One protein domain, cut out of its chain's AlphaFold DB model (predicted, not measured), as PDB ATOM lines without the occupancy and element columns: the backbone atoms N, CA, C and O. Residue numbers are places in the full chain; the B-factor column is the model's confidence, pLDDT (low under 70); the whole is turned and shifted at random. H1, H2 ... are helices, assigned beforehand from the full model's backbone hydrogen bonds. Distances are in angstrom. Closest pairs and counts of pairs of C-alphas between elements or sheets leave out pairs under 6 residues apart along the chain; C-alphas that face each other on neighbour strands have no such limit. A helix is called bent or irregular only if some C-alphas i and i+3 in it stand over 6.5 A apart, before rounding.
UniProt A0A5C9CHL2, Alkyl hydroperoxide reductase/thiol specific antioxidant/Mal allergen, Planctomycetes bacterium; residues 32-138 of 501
ATOM      1  N   CYS A  32     -18.646 -37.916  35.377       59.84
ATOM      2  CA  CYS A  32     -20.010 -37.835  35.899       59.84
ATOM      3  C   CYS A  32     -20.818 -39.077  35.506       59.84
ATOM      4  O   CYS A  32     -20.799 -39.491  34.346       59.84
ATOM      5  N   PHE A  33     -21.570 -39.633  36.456       65.12
ATOM      6  CA  PHE A  33     -22.511 -40.713  36.189       65.12
ATOM      7  C   PHE A  33     -23.571 -40.236  35.180       65.12
ATOM      8  O   PHE A  33     -24.377 -39.356  35.490       65.12
ATOM      9  N   ILE A  34     -23.558 -40.793  33.966       66.00
ATOM     10  CA  ILE A  34     -24.560 -40.508  32.933       66.00
ATOM     11  C   ILE A  34     -25.669 -41.545  33.069       66.00
ATOM     12  O   ILE A  34     -25.495 -42.704  32.686       66.00
ATOM     13  N   GLY A  35     -26.803 -41.118  33.621       64.00
ATOM     14  CA  GLY A  35     -27.957 -41.989  33.774       64.00
ATOM     15  C   GLY A  35     -28.570 -42.395  32.434       64.00
ATOM     16  O   GLY A  35     -28.593 -41.616  31.479       64.00
ATOM     17  N   LYS A  36     -29.093 -43.620  32.354       67.56
ATOM     18  CA  LYS A  36     -29.942 -44.055  31.238       67.56
ATOM     19  C   LYS A  36     -31.398 -43.769  31.586       67.56
ATOM     20  O   LYS A  36     -31.884 -44.213  32.623       67.56
ATOM     21  N   VAL A  37     -32.114 -43.086  30.693       65.75
ATOM     22  CA  VAL A  37     -33.575 -42.973  30.801       65.75
ATOM     23  C   VAL A  37     -34.154 -44.383  30.676       65.75
ATOM     24  O   VAL A  37     -33.902 -45.081  29.693       65.75
ATOM     25  N   ARG A  38     -34.867 -44.829  31.711       73.25
ATOM     26  CA  ARG A  38     -35.516 -46.143  31.752       73.25
ATOM     27  C   ARG A  38     -36.989 -45.991  31.408       73.25
ATOM     28  O   ARG A  38     -37.605 -45.011  31.804       73.25
ATOM     29  N   GLU A  39     -37.543 -46.993  30.734       81.38
ATOM     30  CA  GLU A  39     -38.984 -47.073  30.493       81.38
ATOM     31  C   GLU A  39     -39.740 -47.189  31.831       81.38
ATOM     32  O   GLU A  39     -39.474 -48.130  32.597       81.38
ATOM     33  N   PRO A  40     -40.666 -46.262  32.141       84.88
ATOM     34  CA  PRO A  40     -41.429 -46.304  33.378       84.88
ATOM     35  C   PRO A  40     -42.337 -47.533  33.457       84.88
ATOM     36  O   PRO A  40     -43.120 -47.817  32.549       84.88
ATOM     37  N   LYS A  41     -42.302 -48.254  34.581       83.69
ATOM     38  CA  LYS A  41     -43.239 -49.357  34.823       83.69
ATOM     39  C   LYS A  41     -44.636 -48.814  35.119       83.69
ATOM     40  O   LYS A  41     -44.861 -48.174  36.145       83.69
ATOM     41  N   HIS A  42     -45.595 -49.130  34.252       77.69
ATOM     42  CA  HIS A  42     -47.006 -48.842  34.503       77.69
ATOM     43  C   HIS A  42     -47.526 -49.602  35.734       77.69
ATOM     44  O   HIS A  42     -47.203 -50.772  35.932       77.69
ATOM     45  N   GLY A  43     -48.342 -48.935  36.557       77.38
ATOM     46  CA  GLY A  43     -48.934 -49.523  37.766       77.38
ATOM     47  C   GLY A  43     -47.960 -49.715  38.935       77.38
ATOM     48  O   GLY A  43     -48.262 -50.481  39.846       77.38
ATOM     49  N   ALA A  44     -46.795 -49.059  38.915       85.81
ATOM     50  CA  ALA A  44     -45.876 -49.074  40.046       85.81
ATOM     51  C   ALA A  44     -46.526 -48.482  41.309       85.81
ATOM     52  O   ALA A  44     -47.226 -47.474  41.249       85.81
ATOM     53  N   GLU A  45     -46.248 -49.100  42.457       89.69
ATOM     54  CA  GLU A  45     -46.747 -48.653  43.763       89.69
ATOM     55  C   GLU A  45     -46.175 -47.282  44.158       89.69
ATOM     56  O   GLU A  45     -46.887 -46.437  44.698       89.69
ATOM     57  N   VAL A  46     -44.901 -47.040  43.830       95.88
ATOM     58  CA  VAL A  46     -44.203 -45.778  44.093       95.88
ATOM     59  C   VAL A  46     -44.165 -44.930  42.824       95.88
ATOM     60  O   VAL A  46     -43.698 -45.379  41.778       95.88
ATOM     61  N   THR A  47     -44.614 -43.683  42.935       96.75
ATOM     62  CA  THR A  47     -44.729 -42.716  41.836       96.75
ATOM     63  C   THR A  47     -44.163 -41.363  42.242       96.75
ATOM     64  O   THR A  47     -44.079 -41.048  43.437       96.75
ATOM     65  N   TYR A  48     -43.797 -40.550  41.248       96.69
ATOM     66  CA  TYR A  48     -43.273 -39.213  41.485       96.69
ATOM     67  C   TYR A  48     -44.287 -38.356  42.238       96.69
ATOM     68  O   TYR A  48     -43.982 -37.858  43.322       96.69
ATOM     69  N   SER A  49     -45.498 -38.238  41.690       96.50
ATOM     70  CA  SER A  49     -46.502 -37.292  42.169       96.50
ATOM     71  C   SER A  49     -46.898 -37.535  43.619       96.50
ATOM     72  O   SER A  49     -46.910 -36.602  44.416       96.50
ATOM     73  N   LYS A  50     -47.152 -38.799  43.976       96.56
ATOM     74  CA  LYS A  50     -47.676 -39.169  45.292       96.56
ATOM     75  C   LYS A  50     -46.599 -39.308  46.368       96.56
ATOM     76  O   LYS A  50     -46.849 -38.973  47.522       96.56
ATOM     77  N   HIS A  51     -45.418 -39.829  46.018       97.38
ATOM     78  CA  HIS A  51     -44.436 -40.271  47.016       97.38
ATOM     79  C   HIS A  51     -43.114 -39.497  46.963       97.38
ATOM     80  O   HIS A  51     -42.567 -39.154  48.009       97.38
ATOM     81  N   VAL A  52     -42.595 -39.186  45.772       97.62
ATOM     82  CA  VAL A  52     -41.272 -38.545  45.629       97.62
ATOM     83  C   VAL A  52     -41.350 -37.029  45.742       97.62
ATOM     84  O   VAL A  52     -40.528 -36.428  46.432       97.62
ATOM     85  N   ALA A  53     -42.337 -36.392  45.109       96.81
ATOM     86  CA  ALA A  53     -42.492 -34.941  45.129       96.81
ATOM     87  C   ALA A  53     -42.535 -34.358  46.562       96.81
ATOM     88  O   ALA A  53     -41.811 -33.388  46.809       96.81
ATOM     89  N   PRO A  54     -43.258 -34.951  47.543       95.88
ATOM     90  CA  PRO A  54     -43.211 -34.492  48.934       95.88
ATOM     91  C   PRO A  54     -41.810 -34.563  49.563       95.88
ATOM     92  O   PRO A  54     -41.410 -33.646  50.283       95.88
ATOM     93  N   ILE A  55     -41.044 -35.624  49.277       96.44
ATOM     94  CA  ILE A  55     -39.674 -35.794  49.788       96.44
ATOM     95  C   ILE A  55     -38.771 -34.708  49.197       96.44
ATOM     96  O   ILE A  55     -38.085 -34.004  49.939       96.44
ATOM     97  N   LEU A  56     -38.815 -34.501  47.877       95.56
ATOM     98  CA  LEU A  56     -37.985 -33.492  47.214       95.56
ATOM     99  C   LEU A  56     -38.308 -32.076  47.702       95.56
ATOM    100  O   LEU A  56     -37.381 -31.318  47.999       95.56
ATOM    101  N   GLN A  57     -39.592 -31.731  47.861       93.69
ATOM    102  CA  GLN A  57     -40.003 -30.425  48.392       93.69
ATOM    103  C   GLN A  57     -39.477 -30.178  49.814       93.69
ATOM    104  O   GLN A  57     -39.106 -29.053  50.157       93.69
ATOM    105  N   ASN A  58     -39.416 -31.216  50.650       91.06
ATOM    106  CA  ASN A  58     -39.012 -31.080  52.048       91.06
ATOM    107  C   ASN A  58     -37.505 -31.195  52.282       91.06
ATOM    108  O   ASN A  58     -36.991 -30.528  53.181       91.06
ATOM    109  N   ARG A  59     -36.799 -32.003  51.486       91.56
ATOM    110  CA  ARG A  59     -35.381 -32.326  51.698       91.56
ATOM    111  C   ARG A  59     -34.446 -31.630  50.714       91.56
ATOM    112  O   ARG A  59     -33.353 -31.226  51.103       91.56
ATOM    113  N   CYS A  60     -34.861 -31.468  49.457       92.00
ATOM    114  CA  CYS A  60     -33.955 -31.118  48.358       92.00
ATOM    115  C   CYS A  60     -34.149 -29.684  47.850       92.00
ATOM    116  O   CYS A  60     -33.169 -28.994  47.567       92.00
ATOM    117  N   MET A  61     -35.388 -29.194  47.787       91.50
ATOM    118  CA  MET A  61     -35.717 -27.882  47.203       91.50
ATOM    119  C   MET A  61     -35.267 -26.671  48.039       91.50
ATOM    120  O   MET A  61     -35.412 -25.526  47.609       91.50
ATOM    121  N   ASN A  62     -34.649 -26.894  49.204       85.19
ATOM    122  CA  ASN A  62     -33.888 -25.843  49.885       85.19
ATOM    123  C   ASN A  62     -32.702 -25.371  49.031       85.19
ATOM    124  O   ASN A  62     -32.433 -24.175  48.984       85.19
ATOM    125  N   CYS A  63     -32.050 -26.296  48.318       87.00
ATOM    126  CA  CYS A  63     -30.931 -26.002  47.419       87.00
ATOM    127  C   CYS A  63     -31.303 -26.176  45.938       87.00
ATOM    128  O   CYS A  63     -30.820 -25.418  45.106       87.00
ATOM    129  N   HIS A  64     -32.159 -27.151  45.609       91.31
ATOM    130  CA  HIS A  64     -32.569 -27.506  44.243       91.31
ATOM    131  C   HIS A  64     -33.833 -26.768  43.791       91.31
ATOM    132  O   HIS A  64     -34.852 -27.379  43.460       91.31
ATOM    133  N   ARG A  65     -33.773 -25.436  43.784       89.94
ATOM    134  CA  ARG A  65     -34.807 -24.570  43.203       89.94
ATOM    135  C   ARG A  65     -34.157 -23.381  42.482       89.94
ATOM    136  O   ARG A  65     -33.005 -23.065  42.787       89.94
ATOM    137  N   PRO A  66     -34.864 -22.706  41.560       86.81
ATOM    138  CA  PRO A  66     -34.317 -21.549  40.855       86.81
ATOM    139  C   PRO A  66     -33.735 -20.491  41.808       86.81
ATOM    140  O   PRO A  66     -34.313 -20.194  42.853       86.81
ATOM    141  N   GLY A  67     -32.572 -19.939  41.453       79.56
ATOM    142  CA  GLY A  67     -31.879 -18.904  42.236       79.56
ATOM    143  C   GLY A  67     -31.117 -19.402  43.473       79.56
ATOM    144  O   GLY A  67     -30.502 -18.590  44.167       79.56
ATOM    145  N   GLN A  68     -31.135 -20.706  43.758       82.31
ATOM    146  CA  GLN A  68     -30.349 -21.324  44.829       82.31
ATOM    147  C   GLN A  68     -29.071 -21.983  44.288       82.31
ATOM    148  O   GLN A  68     -28.763 -21.905  43.103       82.31
ATOM    149  N   ILE A  69     -28.281 -22.578  45.182       79.44
ATOM    150  CA  ILE A  69     -26.906 -23.015  44.899       79.44
ATOM    151  C   ILE A  69     -26.796 -24.261  44.009       79.44
ATOM    152  O   ILE A  69     -25.738 -24.503  43.431       79.44
ATOM    153  N   ALA A  70     -27.842 -25.087  43.923       85.56
ATOM    154  CA  ALA A  70     -27.750 -26.327  43.166       85.56
ATOM    155  C   ALA A  70     -27.751 -26.068  41.646       85.56
ATOM    156  O   ALA A  70     -28.409 -25.137  41.181       85.56
ATOM    157  N   PRO A  71     -27.074 -26.917  40.852       82.94
ATOM    158  CA  PRO A  71     -26.917 -26.696  39.414       82.94
ATOM    159  C   PRO A  71     -28.201 -26.899  38.590       82.94
ATOM    160  O   PRO A  71     -28.222 -26.536  37.417       82.94
ATOM    161  N   PHE A  72     -29.249 -27.486  39.172       89.25
ATOM    162  CA  PHE A  72     -30.538 -27.728  38.519       89.25
ATOM    163  C   PHE A  72     -31.685 -27.703  39.540       89.25
ATOM    164  O   PHE A  72     -31.464 -27.876  40.749       89.25
ATOM    165  N   ALA A  73     -32.909 -27.489  39.059       92.06
ATOM    166  CA  ALA A  73     -34.099 -27.398  39.893       92.06
ATOM    167  C   ALA A  73     -34.804 -28.759  39.993       92.06
ATOM    168  O   ALA A  73     -34.819 -29.560  39.072       92.06
ATOM    169  N   MET A  74     -35.422 -29.052  41.136       94.12
ATOM    170  CA  MET A  74     -36.202 -30.286  41.318       94.12
ATOM    171  C   MET A  74     -37.712 -30.024  41.286       94.12
ATOM    172  O   MET A  74     -38.495 -30.777  41.854       94.12
ATOM    173  N   THR A  75     -38.135 -28.940  40.635       89.94
ATOM    174  CA  THR A  75     -39.509 -28.418  40.697       89.94
ATOM    175  C   THR A  75     -40.471 -29.035  39.680       89.94
ATOM    176  O   THR A  75     -41.652 -28.705  39.705       89.94
ATOM    177  N   SER A  76     -39.999 -29.907  38.782       91.75
ATOM    178  CA  SER A  76     -40.833 -30.577  37.775       91.75
ATOM    179  C   SER A  76     -40.462 -32.051  37.610       91.75
ATOM    180  O   SER A  76     -39.313 -32.432  37.830       91.75
ATOM    181  N   TYR A  77     -41.434 -32.876  37.213       94.25
ATOM    182  CA  TYR A  77     -41.206 -34.296  36.944       94.25
ATOM    183  C   TYR A  77     -40.170 -34.512  35.836       94.25
ATOM    184  O   TYR A  77     -39.222 -35.261  36.048       94.25
ATOM    185  N   ASP A  78     -40.321 -33.832  34.696       90.56
ATOM    186  CA  ASP A  78     -39.481 -34.046  33.512       90.56
ATOM    187  C   ASP A  78     -37.992 -33.821  33.814       90.56
ATOM    188  O   ASP A  78     -37.137 -34.603  33.398       90.56
ATOM    189  N   GLU A  79     -37.678 -32.786  34.600       90.12
ATOM    190  CA  GLU A  79     -36.311 -32.513  35.040       90.12
ATOM    191  C   GLU A  79     -35.825 -33.594  36.015       90.12
ATOM    192  O   GLU A  79     -34.781 -34.204  35.795       90.12
ATOM    193  N   VAL A  80     -36.603 -33.899  37.060       93.75
ATOM    194  CA  VAL A  80     -36.212 -34.870  38.098       93.75
ATOM    195  C   VAL A  80     -36.033 -36.281  37.529       93.75
ATOM    196  O   VAL A  80     -35.087 -36.972  37.908       93.75
ATOM    197  N   ALA A  81     -36.902 -36.715  36.615       92.62
ATOM    198  CA  ALA A  81     -36.823 -38.022  35.970       92.62
ATOM    199  C   ALA A  81     -35.521 -38.185  35.169       92.62
ATOM    200  O   ALA A  81     -34.908 -39.254  35.209       92.62
ATOM    201  N   GLY A  82     -35.038 -37.116  34.524       89.50
ATOM    202  CA  GLY A  82     -33.742 -37.104  33.839       89.50
ATOM    203  C   GLY A  82     -32.543 -37.309  34.775       89.50
ATOM    204  O   GLY A  82     -31.527 -37.862  34.360       89.50
ATOM    205  N   TRP A  83     -32.677 -36.934  36.050       92.00
ATOM    206  CA  TRP A  83     -31.645 -37.089  37.084       92.00
ATOM    207  C   TRP A  83     -31.861 -38.304  37.997       92.00
ATOM    208  O   TRP A  83     -31.105 -38.492  38.948       92.00
ATOM    209  N   ALA A  84     -32.868 -39.142  37.730       92.62
ATOM    210  CA  ALA A  84     -33.310 -40.221  38.613       92.62
ATOM    211  C   ALA A  84     -32.172 -41.160  39.061       92.62
ATOM    212  O   ALA A  84     -32.000 -41.408  40.254       92.62
ATOM    213  N   GLU A  85     -31.355 -41.658  38.130       91.25
ATOM    214  CA  GLU A  85     -30.252 -42.562  38.481       91.25
ATOM    215  C   GLU A  85     -29.133 -41.855  39.268       91.25
ATOM    216  O   GLU A  85     -28.609 -42.432  40.220       91.25
ATOM    217  N   THR A  86     -28.827 -40.592  38.950       91.31
ATOM    218  CA  THR A  86     -27.885 -39.778  39.737       91.31
ATOM    219  C   THR A  86     -28.412 -39.542  41.148       91.31
ATOM    220  O   THR A  86     -27.653 -39.674  42.101       91.31
ATOM    221  N   ILE A  87     -29.709 -39.242  41.303       93.31
ATOM    222  CA  ILE A  87     -30.364 -39.093  42.610       93.31
ATOM    223  C   ILE A  87     -30.203 -40.380  43.424       93.31
ATOM    224  O   ILE A  87     -29.798 -40.313  44.582       93.31
ATOM    225  N   ALA A  88     -30.473 -41.547  42.830       94.06
ATOM    226  CA  ALA A  88     -30.302 -42.827  43.517       94.06
ATOM    227  C   ALA A  88     -28.857 -43.059  43.973       94.06
ATOM    228  O   ALA A  88     -28.644 -43.530  45.089       94.06
ATOM    229  N   GLU A  89     -27.878 -42.724  43.139       93.31
ATOM    230  CA  GLU A  89     -26.453 -42.898  43.420       93.31
ATOM    231  C   GLU A  89     -25.981 -41.979  44.563       93.31
ATOM    232  O   GLU A  89     -25.533 -42.473  45.601       93.31
ATOM    233  N   VAL A  90     -26.210 -40.663  44.464       92.12
ATOM    234  CA  VAL A  90     -25.804 -39.696  45.507       92.12
ATOM    235  C   VAL A  90     -26.488 -39.960  46.852       92.12
ATOM    236  O   VAL A  90     -25.889 -39.737  47.908       92.12
ATOM    237  N   VAL A  91     -27.742 -40.423  46.828       94.12
ATOM    238  CA  VAL A  91     -28.504 -40.760  48.032       94.12
ATOM    239  C   VAL A  91     -28.008 -42.074  48.624       94.12
ATOM    240  O   VAL A  91     -27.849 -42.168  49.842       94.12
ATOM    241  N   SER A  92     -27.733 -43.089  47.797       92.19
ATOM    242  CA  SER A  92     -27.194 -44.381  48.251       92.19
ATOM    243  C   SER A  92     -25.879 -44.200  49.000       92.19
ATOM    244  O   SER A  92     -25.748 -44.727  50.107       92.19
ATOM    245  N   ASP A  93     -25.002 -43.347  48.471       89.50
ATOM    246  CA  ASP A  93     -23.683 -43.048  49.034       89.50
ATOM    247  C   ASP A  93     -23.705 -42.054  50.205       89.50
ATOM    248  O   ASP A  93     -22.662 -41.774  50.805       89.50
ATOM    249  N   ASN A  94     -24.886 -41.529  50.559       88.38
ATOM    250  CA  ASN A  94     -25.078 -40.473  51.559       88.38
ATOM    251  C   ASN A  94     -24.279 -39.194  51.249       88.38
ATOM    252  O   ASN A  94     -23.876 -38.474  52.160       88.38
ATOM    253  N   ARG A  95     -24.050 -38.904  49.963       88.38
ATOM    254  CA  ARG A  95     -23.506 -37.612  49.513       88.38
ATOM    255  C   ARG A  95     -24.584 -36.532  49.510       88.38
ATOM    256  O   ARG A  95     -24.276 -35.353  49.661       88.38
ATOM    257  N   MET A  96     -25.845 -36.936  49.346       90.88
ATOM    258  CA  MET A  96     -27.006 -36.059  49.440       90.88
ATOM    259  C   MET A  96     -28.101 -36.653  50.342       90.88
ATOM    260  O   MET A  96     -28.360 -37.855  50.270       90.88
ATOM    261  N   PRO A  97     -28.799 -35.811  51.125       91.12
ATOM    262  CA  PRO A  97     -28.466 -34.412  51.389       91.12
ATOM    263  C   PRO A  97     -27.141 -34.289  52.171       91.12
ATOM    264  O   PRO A  97     -26.739 -35.233  52.848       91.12
ATOM    265  N   PRO A  98     -26.439 -33.147  52.083       89.19
ATOM    266  CA  PRO A  98     -25.088 -33.003  52.617       89.19
ATOM    267  C   PRO A  98     -25.126 -32.849  54.143       89.19
ATOM    268  O   PRO A  98     -25.183 -31.741  54.692       89.19
ATOM    269  N   TRP A  99     -25.140 -33.976  54.848       90.94
ATOM    270  CA  TRP A  99     -25.119 -34.050  56.304       90.94
ATOM    271  C   TRP A  99     -24.072 -35.059  56.758       90.94
ATOM    272  O   TRP A  99     -24.256 -36.266  56.635       90.94
ATOM    273  N   HIS A 100     -22.967 -34.548  57.293       91.50
ATOM    274  CA  HIS A 100     -21.785 -35.356  57.580       91.50
ATOM    275  C   HIS A 100     -21.634 -35.715  59.059       91.50
ATOM    276  O   HIS A 100     -20.692 -36.423  59.406       91.50
ATOM    277  N   ALA A 101     -22.535 -35.246  59.930       93.56
ATOM    278  CA  ALA A 101     -22.539 -35.656  61.329       93.56
ATOM    279  C   ALA A 101     -23.073 -37.082  61.482       93.56
ATOM    280  O   ALA A 101     -24.102 -37.450  60.913       93.56
ATOM    281  N   SER A 102     -22.378 -37.858  62.307       92.56
ATOM    282  CA  SER A 102     -22.805 -39.177  62.752       92.56
ATOM    283  C   SER A 102     -24.140 -39.084  63.503       92.56
ATOM    284  O   SER A 102     -24.276 -38.234  64.384       92.56
ATOM    285  N   PRO A 103     -25.110 -39.975  63.235       89.38
ATOM    286  CA  PRO A 103     -26.371 -40.010  63.978       89.38
ATOM    287  C   PRO A 103     -26.205 -40.510  65.424       89.38
ATOM    288  O   PRO A 103     -27.141 -40.417  66.213       89.38
ATOM    289  N   ASN A 104     -25.033 -41.047  65.782       92.62
ATOM    290  CA  ASN A 104     -24.773 -41.632  67.099       92.62
ATOM    291  C   ASN A 104     -24.442 -40.588  68.178       92.62
ATOM    292  O   ASN A 104     -24.382 -40.935  69.358       92.62
ATOM    293  N   HIS A 105     -24.193 -39.335  67.789       93.81
ATOM    294  CA  HIS A 105     -23.733 -38.279  68.687       93.81
ATOM    295  C   HIS A 105     -24.455 -36.964  68.414       93.81
ATOM    296  O   HIS A 105     -24.566 -36.534  67.267       93.81
ATOM    297  N   GLY A 106     -24.888 -36.304  69.487       90.19
ATOM    298  CA  GLY A 106     -25.632 -35.054  69.404       90.19
ATOM    299  C   GLY A 106     -27.036 -35.214  68.809       90.19
ATOM    300  O   GLY A 106     -27.418 -36.244  68.257       90.19
ATOM    301  N   LYS A 107     -27.836 -34.160  68.945       93.62
ATOM    302  CA  LYS A 107     -29.117 -33.991  68.251       93.62
ATOM    303  C   LYS A 107     -29.144 -32.574  67.721       93.62
ATOM    304  O   LYS A 107     -28.885 -31.650  68.488       93.62
ATOM    305  N   PHE A 108     -29.449 -32.405  66.439       93.81
ATOM    306  CA  PHE A 108     -29.292 -31.119  65.767       93.81
ATOM    307  C   PHE A 108     -30.606 -30.642  65.149       93.81
ATOM    308  O   PHE A 108     -31.262 -31.402  64.438       93.81
ATOM    309  N   ALA A 109     -30.981 -29.387  65.406       91.69
ATOM    310  CA  ALA A 109     -32.205 -28.772  64.884       91.69
ATOM    311  C   ALA A 109     -32.184 -28.642  63.356       91.69
ATOM    312  O   ALA A 109     -33.219 -28.721  62.701       91.69
ATOM    313  N   ASN A 110     -30.995 -28.456  62.787       89.56
ATOM    314  CA  ASN A 110     -30.785 -28.257  61.359       89.56
ATOM    315  C   ASN A 110     -30.297 -29.525  60.639       89.56
ATOM    316  O   ASN A 110     -29.698 -29.426  59.567       89.56
ATOM    317  N   ALA A 111     -30.535 -30.707  61.221       89.62
ATOM    318  CA  ALA A 111     -30.167 -31.976  60.609       89.62
ATOM    319  C   ALA A 111     -30.825 -32.140  59.232       89.62
ATOM    320  O   ALA A 111     -32.046 -32.100  59.090       89.62
ATOM    321  N   ARG A 112     -29.992 -32.357  58.209       87.06
ATOM    322  CA  ARG A 112     -30.421 -32.591  56.819       87.06
ATOM    323  C   ARG A 112     -30.422 -34.078  56.465       87.06
ATOM    324  O   ARG A 112     -30.220 -34.431  55.311       87.06
ATOM    325  N   SER A 113     -30.597 -34.959  57.447       82.62
ATOM    326  CA  SER A 113     -30.631 -36.395  57.189       82.62
ATOM    327  C   SER A 113     -31.842 -36.770  56.333       82.62
ATOM    328  O   SER A 113     -32.923 -36.185  56.448       82.62
ATOM    329  N   LEU A 114     -31.637 -37.758  55.465       91.00
ATOM    330  CA  LEU A 114     -32.699 -38.433  54.734       91.00
ATOM    331  C   LEU A 114     -32.999 -39.751  55.462       91.00
ATOM    332  O   LEU A 114     -32.119 -40.613  55.494       91.00
ATOM    333  N   PRO A 115     -34.184 -39.898  56.077       91.12
ATOM    334  CA  PRO A 115     -34.597 -41.142  56.719       91.12
ATOM    335  C   PRO A 115     -34.540 -42.350  55.770       91.12
ATOM    336  O   PRO A 115     -34.757 -42.207  54.567       91.12
ATOM    337  N   ASP A 116     -34.265 -43.544  56.305       92.62
ATOM    338  CA  ASP A 116     -34.085 -44.764  55.498       92.62
ATOM    339  C   ASP A 116     -35.345 -45.161  54.708       92.62
ATOM    340  O   ASP A 116     -35.245 -45.715  53.612       92.62
ATOM    341  N   ASP A 117     -36.534 -44.857  55.227       95.62
ATOM    342  CA  ASP A 117     -37.816 -45.066  54.554       95.62
ATOM    343  C   ASP A 117     -38.017 -44.090  53.384       95.62
ATOM    344  O   ASP A 117     -38.339 -44.530  52.278       95.62
ATOM    345  N   GLU A 118     -37.739 -42.795  53.573       96.38
ATOM    346  CA  GLU A 118     -37.736 -41.805  52.483       96.38
ATOM    347  C   GLU A 118     -36.678 -42.158  51.418       96.38
ATOM    348  O   GLU A 118     -36.947 -42.111  50.215       96.38
ATOM    349  N   LYS A 119     -35.484 -42.587  51.845       96.31
ATOM    350  CA  LYS A 119     -34.422 -43.078  50.957       96.31
ATOM    351  C   LYS A 119     -34.894 -44.277  50.140       96.31
ATOM    352  O   LYS A 119     -34.712 -44.296  48.923       96.31
ATOM    353  N   LYS A 120     -35.543 -45.253  50.776       96.56
ATOM    354  CA  LYS A 120     -36.102 -46.425  50.094       96.56
ATOM    355  C   LYS A 120     -37.136 -46.031  49.039       96.56
ATOM    356  O   LYS A 120     -37.088 -46.573  47.939       96.56
ATOM    357  N   VAL A 121     -38.015 -45.069  49.333       97.69
ATOM    358  CA  VAL A 121     -38.997 -44.548  48.365       97.69
ATOM    359  C   VAL A 121     -38.306 -44.011  47.110       97.69
ATOM    360  O   VAL A 121     -38.689 -44.383  46.001       97.69
ATOM    361  N   LEU A 122     -37.258 -43.192  47.262       97.12
ATOM    362  CA  LEU A 122     -36.498 -42.676  46.117       97.12
ATOM    363  C   LEU A 122     -35.867 -43.814  45.304       97.12
ATOM    364  O   LEU A 122     -35.999 -43.848  44.082       97.12
ATOM    365  N   LEU A 123     -35.219 -44.776  45.965       95.94
ATOM    366  CA  LEU A 123     -34.545 -45.886  45.286       95.94
ATOM    367  C   LEU A 123     -35.524 -46.816  44.556       95.94
ATOM    368  O   LEU A 123     -35.254 -47.227  43.425       95.94
ATOM    369  N   ASP A 124     -36.669 -47.123  45.163       95.69
ATOM    370  CA  ASP A 124     -37.703 -47.956  44.548       95.69
ATOM    371  C   ASP A 124     -38.347 -47.263  43.345       95.69
ATOM    372  O   ASP A 124     -38.562 -47.904  42.313       95.69
ATOM    373  N   TRP A 125     -38.584 -45.952  43.438       96.44
ATOM    374  CA  TRP A 125     -39.073 -45.149  42.318       96.44
ATOM    375  C   TRP A 125     -38.110 -45.190  41.125       96.44
ATOM    376  O   TRP A 125     -38.518 -45.501  40.003       96.44
ATOM    377  N   VAL A 126     -36.812 -44.977  41.361       94.69
ATOM    378  CA  VAL A 126     -35.784 -45.049  40.307       94.69
ATOM    379  C   VAL A 126     -35.691 -46.464  39.725       94.69
ATOM    380  O   VAL A 126     -35.644 -46.646  38.506       94.69
ATOM    381  N   LYS A 127     -35.747 -47.501  40.570       93.25
ATOM    382  CA  LYS A 127     -35.757 -48.909  40.140       93.25
ATOM    383  C   LYS A 127     -36.977 -49.254  39.279       93.25
ATOM    384  O   LYS A 127     -36.876 -50.118  38.402       93.25
ATOM    385  N   ALA A 128     -38.111 -48.596  39.506       94.06
ATOM    386  CA  ALA A 128     -39.326 -48.733  38.708       94.06
ATOM    387  C   ALA A 128     -39.295 -47.952  37.380       94.06
ATOM    388  O   ALA A 128     -40.275 -47.996  36.640       94.06
ATOM    389  N   GLY A 129     -38.188 -47.280  37.053       93.56
ATOM    390  CA  GLY A 129     -38.072 -46.462  35.845       93.56
ATOM    391  C   GLY A 129     -38.647 -45.057  36.014       93.56
ATOM    392  O   GLY A 129     -39.089 -44.470  35.037       93.56
ATOM    393  N   ALA A 130     -38.659 -44.538  37.246       94.88
ATOM    394  CA  ALA A 130     -39.075 -43.180  37.574       94.88
ATOM    395  C   ALA A 130     -40.506 -42.801  37.113       94.88
ATOM    396  O   ALA A 130     -40.679 -41.743  36.523       94.88
ATOM    397  N   PRO A 131     -41.556 -43.607  37.370       95.75
ATOM    398  CA  PRO A 131     -42.913 -43.307  36.893       95.75
ATOM    399  C   PRO A 131     -43.505 -42.027  37.504       95.75
ATOM    400  O   PRO A 131     -43.421 -41.819  38.718       95.75
ATOM    401  N   GLU A 132     -44.160 -41.200  36.680       95.00
ATOM    402  CA  GLU A 132     -44.800 -39.944  37.116       95.00
ATOM    403  C   GLU A 132     -45.958 -40.198  38.096       95.00
ATOM    404  O   GLU A 132     -45.971 -39.676  39.210       95.00
ATOM    405  N   GLY A 133     -46.893 -41.074  37.721       94.25
ATOM    406  CA  GLY A 133     -48.157 -41.273  38.439       94.25
ATOM    407  C   GLY A 133     -49.227 -40.247  38.051       94.25
ATOM    408  O   GLY A 133     -49.097 -39.559  37.042       94.25
ATOM    409  N   ASP A 134     -50.302 -40.159  38.838       94.25
ATOM    410  CA  ASP A 134     -51.359 -39.166  38.615       94.25
ATOM    411  C   ASP A 134     -50.894 -37.784  39.096       94.25
ATOM    412  O   ASP A 134     -50.488 -37.617  40.244       94.25
ATOM    413  N   ARG A 135     -50.951 -36.770  38.228       93.81
ATOM    414  CA  ARG A 135     -50.610 -35.381  38.581       93.81
ATOM    415  C   ARG A 135     -51.548 -34.791  39.635       93.81
ATOM    416  O   ARG A 135     -51.143 -33.868  40.334       93.81
ATOM    417  N   ASN A 136     -52.761 -35.319  39.779       95.19
ATOM    418  CA  ASN A 136     -53.695 -34.887  40.818       95.19
ATOM    419  C   ASN A 136     -53.242 -35.290  42.232       95.19
ATOM    420  O   ASN A 136     -53.705 -34.691  43.199       95.19
ATOM    421  N   ASP A 137     -52.321 -36.253  42.356       95.50
ATOM    422  CA  ASP A 137     -51.727 -36.651  43.638       95.50
ATOM    423  C   ASP A 137     -50.567 -35.734  44.073       95.50
ATOM    424  O   ASP A 137     -50.002 -35.938  45.151       95.50
ATOM    425  N   LEU A 138     -50.173 -34.749  43.252       95.19
ATOM    426  CA  LEU A 138     -49.078 -33.842  43.593       95.19
ATOM    427  C   LEU A 138     -49.393 -33.058  44.877       95.19
ATOM    428  O   LEU A 138     -50.483 -32.492  45.007       95.19
TER     429      LEU A 138
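What this domain is: This is residues 32 to 138 of the 501 residues of the protein "Alkyl hydroperoxide reductase/thiol specific antioxidant/Mal allergen" of Planctomycetes bacterium (UniProt A0A5C9CHL2). With little regular structure, a core of short helices is surrounded by long loops: H4 packs on both H1 and H3, and residues 104 to 109 stick out. The 107 printed residues include H1 to H4 in order, 40 residues, all helix, with no named strand. The whole is compact, radius of gyration of the C-alphas 14.0 A, spanning 43 by 30 by 29 A.

How they stand to each other: H1, residues 48 to 60, touches H4, residues 116 to 127, at a steep tilt of 52 degrees, opposite ways; the closest C-alphas, Val 52 and Leu 122, are 6.3 A apart. H1 is irregular, only just: C-alphas 50 and 53 are 6.7 A apart. H2, residues 77 to 82, is close to H1 but not clearly touching, closest C-alphas 48 and 77 at 7.0 A. H3, residues 84 to 92, and H4 form a hairpin, closest C-alphas 88 and 123 at 5.5 A. Every O i to N i+4 pair is within hydrogen-bond range in H2, H3 and H4, and 6 of 9 in H1.

Where its parts are: H1 begins at C-alpha 48 (-43.273, -39.213, 41.485) and is 14.1 A long; H4, 16.0 A, ends at C-alpha 127 (-35.757, -48.909, 40.140).

The domain as a whole: The printed part has no cut; links H1 to H2 and H3 to H4 are long. Residues 32 to 37 are under pLDDT 70.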